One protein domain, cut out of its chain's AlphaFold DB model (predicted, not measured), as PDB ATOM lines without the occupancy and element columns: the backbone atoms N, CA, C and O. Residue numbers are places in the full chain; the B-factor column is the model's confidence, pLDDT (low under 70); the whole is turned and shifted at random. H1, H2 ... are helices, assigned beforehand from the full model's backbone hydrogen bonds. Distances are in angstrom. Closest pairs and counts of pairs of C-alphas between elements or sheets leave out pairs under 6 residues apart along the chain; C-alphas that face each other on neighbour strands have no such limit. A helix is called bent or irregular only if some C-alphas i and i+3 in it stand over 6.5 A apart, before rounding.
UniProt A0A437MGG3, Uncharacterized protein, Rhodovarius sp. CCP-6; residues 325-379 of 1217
ATOM      1  N   GLN A 325     -53.096   8.946 -30.467       80.44
ATOM      2  CA  GLN A 325     -51.816   8.242 -30.437       80.44
ATOM      3  C   GLN A 325     -50.998   8.420 -31.726       80.44
ATOM      4  O   GLN A 325     -49.805   8.698 -31.645       80.44
ATOM      5  N   GLU A 326     -51.604   8.301 -32.908       76.69
ATOM      6  CA  GLU A 326     -50.896   8.511 -34.180       76.69
ATOM      7  C   GLU A 326     -50.406   9.951 -34.336       76.69
ATOM      8  O   GLU A 326     -49.299  10.185 -34.814       76.69
ATOM      9  N   THR A 327     -51.226  10.913 -33.919       78.69
ATOM     10  CA  THR A 327     -50.899  12.339 -33.930       78.69
ATOM     11  C   THR A 327     -49.672  12.610 -33.063       78.69
ATOM     12  O   THR A 327     -48.743  13.292 -33.501       78.69
ATOM     13  N   LEU A 328     -49.619  11.997 -31.876       76.38
ATOM     14  CA  LEU A 328     -48.468  12.070 -30.977       76.38
ATOM     15  C   LEU A 328     -47.248  11.363 -31.562       76.38
ATOM     16  O   LEU A 328     -46.162  11.935 -31.591       76.38
ATOM     17  N   GLU A 329     -47.406  10.137 -32.058       76.38
ATOM     18  CA  GLU A 329     -46.310   9.387 -32.673       76.38
ATOM     19  C   GLU A 329     -45.694  10.166 -33.834       76.38
ATOM     20  O   GLU A 329     -44.477  10.231 -33.932       76.38
ATOM     21  N   ILE A 330     -46.504  10.804 -34.679       74.12
ATOM     22  CA  ILE A 330     -46.022  11.638 -35.784       74.12
ATOM     23  C   ILE A 330     -45.287  12.876 -35.257       74.12
ATOM     24  O   ILE A 330     -44.193  13.186 -35.736       74.12
ATOM     25  N   ALA A 331     -45.849  13.566 -34.262       71.88
ATOM     26  CA  ALA A 331     -45.231  14.750 -33.672       71.88
ATOM     27  C   ALA A 331     -43.870  14.441 -33.027       71.88
ATOM     28  O   ALA A 331     -42.899  15.154 -33.278       71.88
ATOM     29  N   PHE A 332     -43.762  13.342 -32.274       73.56
ATOM     30  CA  PHE A 332     -42.556  13.001 -31.508       73.56
ATOM     31  C   PHE A 332     -41.557  12.109 -32.256       73.56
ATOM     32  O   PHE A 332     -40.356  12.198 -32.004       73.56
ATOM     33  N   ALA A 333     -41.989  11.289 -33.224       67.19
ATOM     34  CA  ALA A 333     -41.071  10.498 -34.055       67.19
ATOM     35  C   ALA A 333     -40.226  11.365 -34.998       67.19
ATOM     36  O   ALA A 333     -39.221  10.892 -35.524       67.19
ATOM     37  N   SER A 334     -40.602  12.634 -35.178       61.44
ATOM     38  CA  SER A 334     -39.853  13.611 -35.971       61.44
ATOM     39  C   SER A 334     -38.456  13.912 -35.397       61.44
ATOM     40  O   SER A 334     -37.684  14.626 -36.025       61.44
ATOM     41  N   GLY A 335     -38.102  13.389 -34.210       57.25
ATOM     42  CA  GLY A 335     -36.751  13.485 -33.637       57.25
ATOM     43  C   GLY A 335     -36.334  14.902 -33.232       57.25
ATOM     44  O   GLY A 335     -35.248  15.099 -32.690       57.25
ATOM     45  N   HIS A 336     -37.196  15.891 -33.462       57.28
ATOM     46  CA  HIS A 336     -37.054  17.227 -32.924       57.28
ATOM     47  C   HIS A 336     -37.360  17.142 -31.434       57.28
ATOM     48  O   HIS A 336     -38.510  16.968 -31.040       57.28
ATOM     49  N   ALA A 337     -36.310  17.197 -30.616       49.59
ATOM     50  CA  ALA A 337     -36.416  17.342 -29.175       49.59
ATOM     51  C   ALA A 337     -37.171  18.646 -28.878       49.59
ATOM     52  O   ALA A 337     -36.572  19.714 -28.786       49.59
ATOM     53  N   LEU A 338     -38.502  18.557 -28.806       57.75
ATOM     54  CA  LEU A 338     -39.372  19.581 -28.249       57.75
ATOM     55  C   LEU A 338     -38.938  19.711 -26.792       57.75
ATOM     56  O   LEU A 338     -39.256  18.862 -25.964       57.75
ATOM     57  N   GLY A 339     -38.059  20.680 -26.543       51.53
ATOM     58  CA  GLY A 339     -37.424  20.878 -25.254       51.53
ATOM     59  C   GLY A 339     -38.478  21.029 -24.163       51.53
ATOM     60  O   GLY A 339     -39.402  21.830 -24.289       51.53
ATOM     61  N   ASP A 340     -38.273  20.259 -23.099       57.12
ATOM     62  CA  ASP A 340     -39.042  20.200 -21.858       57.12
ATOM     63  C   ASP A 340     -40.253  19.238 -21.833       57.12
ATOM     64  O   ASP A 340     -41.204  19.321 -22.612       57.12
ATOM     65  N   LEU A 341     -40.216  18.300 -20.878       49.12
ATOM     66  CA  LEU A 341     -41.203  17.224 -20.688       49.12
ATOM     67  C   LEU A 341     -42.593  17.764 -20.298       49.12
ATOM     68  O   LEU A 341     -43.609  17.113 -20.555       49.12
ATOM     69  N   GLN A 342     -42.655  18.955 -19.690       51.47
ATOM     70  CA  GLN A 342     -43.921  19.643 -19.408       51.47
ATOM     71  C   GLN A 342     -44.582  20.155 -20.693       51.47
ATOM     72  O   GLN A 342     -45.785  19.959 -20.879       51.47
ATOM     73  N   THR A 343     -43.790  20.700 -21.621       63.78
ATOM     74  CA  THR A 343     -44.243  21.063 -22.968       63.78
ATOM     75  C   THR A 343     -44.765  19.827 -23.698       63.78
ATOM     76  O   THR A 343     -45.783  19.901 -24.375       63.78
ATOM     77  N   GLU A 344     -44.150  18.657 -23.493       67.38
ATOM     78  CA  GLU A 344     -44.576  17.407 -24.127       67.38
ATOM     79  C   GLU A 344     -46.018  17.008 -23.770       67.38
ATOM     80  O   GLU A 344     -46.792  16.661 -24.661       67.38
ATOM     81  N   ARG A 345     -46.423  17.081 -22.493       67.50
ATOM     82  CA  ARG A 345     -47.801  16.747 -22.076       67.50
ATOM     83  C   ARG A 345     -48.829  17.758 -22.581       67.50
ATOM     84  O   ARG A 345     -49.889  17.345 -23.052       67.50
ATOM     85  N   THR A 346     -48.517  19.050 -22.523       72.44
ATOM     86  CA  THR A 346     -49.406  20.109 -23.028       72.44
ATOM     87  C   THR A 346     -49.557  20.019 -24.543       72.44
ATOM     88  O   THR A 346     -50.680  20.034 -25.044       72.44
ATOM     89  N   ILE A 347     -48.451  19.801 -25.267       74.69
ATOM     90  CA  ILE A 347     -48.458  19.494 -26.703       74.69
ATOM     91  C   ILE A 347     -49.315  18.260 -26.956       74.69
ATOM     92  O   ILE A 347     -50.159  18.296 -27.842       74.69
ATOM     93  N   ARG A 348     -49.164  17.187 -26.168       73.69
ATOM     94  CA  ARG A 348     -49.945  15.959 -26.362       73.69
ATOM     95  C   ARG A 348     -51.452  16.215 -26.294       73.69
ATOM     96  O   ARG A 348     -52.167  15.858 -27.225       73.69
ATOM     97  N   ALA A 349     -51.909  16.883 -25.237       72.75
ATOM     98  CA  ALA A 349     -53.328  17.157 -25.034       72.75
ATOM     99  C   ALA A 349     -53.893  18.184 -26.035       72.75
ATOM    100  O   ALA A 349     -55.032  18.049 -26.484       72.75
ATOM    101  N   GLN A 350     -53.119  19.213 -26.402       82.38
ATOM    102  CA  GLN A 350     -53.599  20.289 -27.278       82.38
ATOM    103  C   GLN A 350     -53.505  19.943 -28.766       82.38
ATOM    104  O   GLN A 350     -54.419  20.279 -29.514       82.38
ATOM    105  N   LEU A 351     -52.453  19.249 -29.219       85.56
ATOM    106  CA  LEU A 351     -52.219  19.014 -30.648       85.56
ATOM    107  C   LEU A 351     -53.353  18.199 -31.271       85.56
ATOM    108  O   LEU A 351     -53.912  18.606 -32.286       85.56
ATOM    109  N   TYR A 352     -53.736  17.073 -30.659       86.44
ATOM    110  CA  TYR A 352     -54.854  16.280 -31.169       86.44
ATOM    111  C   TYR A 352     -56.184  17.021 -31.021       86.44
ATOM    112  O   TYR A 352     -56.958  17.042 -31.969       86.44
ATOM    113  N   LYS A 353     -56.422  17.693 -29.888       86.12
ATOM    114  CA  LYS A 353     -57.654  18.462 -29.661       86.12
ATOM    115  C   LYS A 353     -57.871  19.549 -30.717       86.12
ATOM    116  O   LYS A 353     -58.985  19.727 -31.181       86.12
ATOM    117  N   VAL A 354     -56.814  20.267 -31.093       85.19
ATOM    118  CA  VAL A 354     -56.890  21.379 -32.052       85.19
ATOM    119  C   VAL A 354     -56.943  20.888 -33.490       85.19
ATOM    120  O   VAL A 354     -57.658  21.436 -34.323       85.19
ATOM    121  N   THR A 355     -56.125  19.890 -33.810       85.62
ATOM    122  CA  THR A 355     -56.040  19.387 -35.183       85.62
ATOM    123  C   THR A 355     -57.169  18.418 -35.498       85.62
ATOM    124  O   THR A 355     -57.376  18.105 -36.669       85.62
ATOM    125  N   GLU A 356     -57.834  17.898 -34.464       83.56
ATOM    126  CA  GLU A 356     -58.744  16.755 -34.502       83.56
ATOM    127  C   GLU A 356     -58.150  15.583 -35.282       83.56
ATOM    128  O   GLU A 356     -58.879  14.846 -35.926       83.56
ATOM    129  N   GLY A 357     -56.819  15.445 -35.317       76.44
ATOM    130  CA  GLY A 357     -56.134  14.424 -36.104       76.44
ATOM    131  C   GLY A 357     -56.008  14.710 -37.610       76.44
ATOM    132  O   GLY A 357     -55.567  13.843 -38.373       76.44
ATOM    133  N   ASN A 358     -56.377  15.898 -38.092       80.06
ATOM    134  CA  ASN A 358     -56.227  16.281 -39.495       80.06
ATOM    135  C   ASN A 358     -54.733  16.297 -39.899       80.06
ATOM    136  O   ASN A 358     -53.961  17.090 -39.355       80.06
ATOM    137  N   PRO A 359     -54.302  15.478 -40.881       76.00
ATOM    138  CA  PRO A 359     -52.902  15.374 -41.301       76.00
ATOM    139  C   PRO A 359     -52.225  16.696 -41.662       76.00
ATOM    140  O   PRO A 359     -51.032  16.855 -41.402       76.00
ATOM    141  N   LEU A 360     -52.962  17.610 -42.296       77.94
ATOM    142  CA  LEU A 360     -52.442  18.918 -42.675       77.94
ATOM    143  C   LEU A 360     -52.274  19.795 -41.439       77.94
ATOM    144  O   LEU A 360     -51.209  20.373 -41.260       77.94
ATOM    145  N   LEU A 361     -53.297  19.879 -40.583       83.62
ATOM    146  CA  LEU A 361     -53.218  20.699 -39.374       83.62
ATOM    147  C   LEU A 361     -52.131  20.183 -38.429       83.62
ATOM    148  O   LEU A 361     -51.397  20.987 -37.878       83.62
ATOM    149  N   ILE A 362     -51.940  18.866 -38.313       82.81
ATOM    150  CA  ILE A 362     -50.813  18.287 -37.563       82.81
ATOM    151  C   ILE A 362     -49.481  18.742 -38.145       82.81
ATOM    152  O   ILE A 362     -48.594  19.153 -37.402       82.81
ATOM    153  N   GLN A 363     -49.335  18.702 -39.471       81.69
ATOM    154  CA  GLN A 363     -48.125  19.185 -40.124       81.69
ATOM    155  C   GLN A 363     -47.875  20.669 -39.827       81.69
ATOM    156  O   GLN A 363     -46.772  21.025 -39.415       81.69
ATOM    157  N   LEU A 364     -48.894  21.513 -39.980       85.06
ATOM    158  CA  LEU A 364     -48.790  22.941 -39.686       85.06
ATOM    159  C   LEU A 364     -48.502  23.203 -38.204       85.06
ATOM    160  O   LEU A 364     -47.736  24.106 -37.889       85.06
ATOM    161  N   ALA A 365     -49.069  22.408 -37.298       87.06
ATOM    162  CA  ALA A 365     -48.831  22.513 -35.864       87.06
ATOM    163  C   ALA A 365     -47.388  22.152 -35.499       87.06
ATOM    164  O   ALA A 365     -46.764  22.830 -34.693       87.06
ATOM    165  N   ILE A 366     -46.822  21.126 -36.127       83.12
ATOM    166  CA  ILE A 366     -45.424  20.751 -35.904       83.12
ATOM    167  C   ILE A 366     -44.482  21.822 -36.472       83.12
ATOM    168  O   ILE A 366     -43.502  22.175 -35.819       83.12
ATOM    169  N   GLU A 367     -44.792  22.389 -37.642       81.75
ATOM    170  CA  GLU A 367     -44.073  23.557 -38.173       81.75
ATOM    171  C   GLU A 367     -44.157  24.747 -37.208       81.75
ATOM    172  O   GLU A 367     -43.134  25.344 -36.891       81.75
ATOM    173  N   TRP A 368     -45.349  25.044 -36.682       87.56
ATOM    174  CA  TRP A 368     -45.581  26.110 -35.706       87.56
ATOM    175  C   TRP A 368     -44.713  25.948 -34.455       87.56
ATOM    176  O   TRP A 368     -44.045  26.895 -34.042       87.56
ATOM    177  N   LEU A 369     -44.681  24.742 -33.884       84.69
ATOM    178  CA  LEU A 369     -43.859  24.427 -32.715       84.69
ATOM    179  C   LEU A 369     -42.362  24.529 -33.020       84.69
ATOM    180  O   LEU A 369     -41.598  25.055 -32.213       84.69
ATOM    181  N   ARG A 370     -41.933  24.063 -34.197       79.69
ATOM    182  CA  ARG A 370     -40.533  24.149 -34.630       79.69
ATOM    183  C   ARG A 370     -40.080  25.592 -34.838       79.69
ATOM    184  O   ARG A 370     -38.935  25.911 -34.536       79.69
ATOM    185  N   ASP A 371     -40.978  26.459 -35.293       80.12
ATOM    186  CA  ASP A 371     -40.736  27.898 -35.420       80.12
ATOM    187  C   ASP A 371     -40.669  28.605 -34.040       80.12
ATOM    188  O   ASP A 371     -40.598  29.832 -33.972       80.12
ATOM    189  N   GLY A 372     -40.708  27.854 -32.929       84.12
ATOM    190  CA  GLY A 372     -40.605  28.367 -31.562       84.12
ATOM    191  C   GLY A 372     -41.868  29.074 -31.071       84.12
ATOM    192  O   GLY A 372     -41.820  29.804 -30.080       84.12
ATOM    193  N   LYS A 373     -42.999  28.905 -31.765       86.94
ATOM    194  CA  LYS A 373     -44.261  29.538 -31.378       86.94
ATOM    195  C   LYS A 373     -44.951  28.737 -30.259       86.94
ATOM    196  O   LYS A 373     -44.884  27.508 -30.256       86.94
ATOM    197  N   PRO A 374     -45.647  29.418 -29.329       86.00
ATOM    198  CA  PRO A 374     -46.254  28.784 -28.158       86.00
ATOM    199  C   PRO A 374     -47.376  27.809 -28.537       86.00
ATOM    200  O   PRO A 374     -48.154  28.081 -29.460       86.00
ATOM    201  N   VAL A 375     -47.471  26.702 -27.794       84.56
ATOM    202  CA  VAL A 375     -48.479  25.639 -27.973       84.56
ATOM    203  C   VAL A 375     -49.881  26.182 -27.694       84.56
ATOM    204  O   VAL A 375     -50.827  25.868 -28.406       84.56
ATOM    205  N   GLU A 376     -50.000  27.083 -26.719       84.88
ATOM    206  CA  GLU A 376     -51.261  27.643 -26.226       84.88
ATOM    207  C   GLU A 376     -51.986  28.489 -27.280       84.88
ATOM    208  O   GLU A 376     -53.172  28.774 -27.145       84.88
ATOM    209  N   ARG A 377     -51.269  28.911 -28.330       89.06
ATOM    210  CA  ARG A 377     -51.819  29.672 -29.461       89.06
ATOM    211  C   ARG A 377     -52.145  28.800 -30.670       89.06
ATOM    212  O   ARG A 377     -52.539  29.335 -31.704       89.06
ATOM    213  N   ILE A 378     -51.946  27.487 -30.578       89.44
ATOM    214  CA  ILE A 378     -52.286  26.572 -31.661       89.44
ATOM    215  C   ILE A 378     -53.811  26.447 -31.710       89.44
ATOM    216  O   ILE A 378     -54.424  25.848 -30.835       89.44
ATOM    217  N   THR A 379     -54.415  27.008 -32.755       90.19
ATOM    218  CA  THR A 379     -55.803  26.752 -33.171       90.19
ATOM    219  C   THR A 379     -55.814  26.378 -34.653       90.19
ATOM    220  O   THR A 379     -54.866  26.695 -35.376       90.19
TER     221      THR A 379
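Overview. This is residues 325 to 379 of the 1217 residues of an uncharacterized protein of Rhodovarius sp. CCP-6 (UniProt A0A437MGG3). Two helices, H2 and H3, make a helical hairpin, folded back on itself at a tight link and spreading as a V from that end, and a shorter helix, H1, lies across one side of the pair. After H3 the last residues, 371 to 379, turn back over the other side of the hairpin, so that H2 and H3 lie between H1 and this tail. The printed part has 55 residues with three named helices in the order H1, H2, H3 and no named strand, and its class is all helix. The whole is compact, with a radius of gyration of the C-alphas of 9.7 A, and its outline is rounded, with spans of 25 by 22 by 18 A.

Arrangement. From the first printed residue, H1, residues 325 to 333, touches H2, residues 341 to 355. The closest C-alphas of the two are those of Leu 328 and Arg 348, 6.2 A apart, and H2 touches H1 with residues 348 to 352 alone. The two helices run opposite ways at a steep tilt of 51 degrees, with their centres 10.5 A apart. H1 also only just touches H3, residues 359 to 370, with 3 pairs of C-alphas within 8 A. The closest C-alphas here are those of Ala 331 and Ile 366, 6.4 A apart, and H3 takes part with residues 362 to 366 alone. H1 and H3 run the same way at a steep tilt of 39 degrees, and their centres are 11.3 A apart. H2 and H3 touch and form a helical hairpin. Their closest C-alphas are those of Thr 355 and Leu 361, 5.2 A apart. Residues 351 to 355 of H2 alone touch H3, and residues 361 to 365 of H3 alone touch H2. They run opposite ways at a shallow tilt of 33 degrees, only just short of steep, with 12.0 A from centre to centre. The helix packing is mostly crossed, but only just: of the 3 pairs of helices, 1 is at a shallow tilt. In H1 and H3 every pair of backbone O of residue i and N of residue i+4 is within hydrogen-bond range, and in H2 it is 9 of 11 pairs.

Along the chain. H1 begins at the C-alpha of Gln 325, at (-51.816, 8.242, -30.437), and ends at Ala 333; its 9 residues measure 11.6 A from first to last C-alpha. A short link, residues 334 to 340, leads to H2, which runs from Leu 341, with its C-alpha at (-41.203, 17.224, -20.688), to Thr 355. H2 is the longest helix, with 15 residues and 20.9 A from first to last C-alpha. It is neither bent nor irregular, but only just: C-alphas 349 and 352 are 6.4 A apart. Residues 356 to 358 make the tight link to H3, which runs from Pro 359 to Arg 370, 12 residues and 16.6 A from first to last C-alpha. H3 ends with C-alpha 370 at (-40.533, 24.149, -34.630). In the stretch after it, residues 375 to 377 are a short helical run without a name.

Size, cuts and confidence. The two C-alphas farthest apart are those of Asp 340 and Asn 358, at 24.9 A. The C-alphas of Gln 325 and Thr 379, the first and last printed residues, are 19.1 A apart. The printed part runs from 325 to 379 without a cut, and no link between its helices is long. The mean pLDDT of the printed part is 76.0. The model's confidence is low, under 70, at 13 residues, 333 to 345, of which 333 belongs to H1 and 341 to 345 belong to H2. H3 has a mean pLDDT of 83, H1 of 75 and H2 of 74.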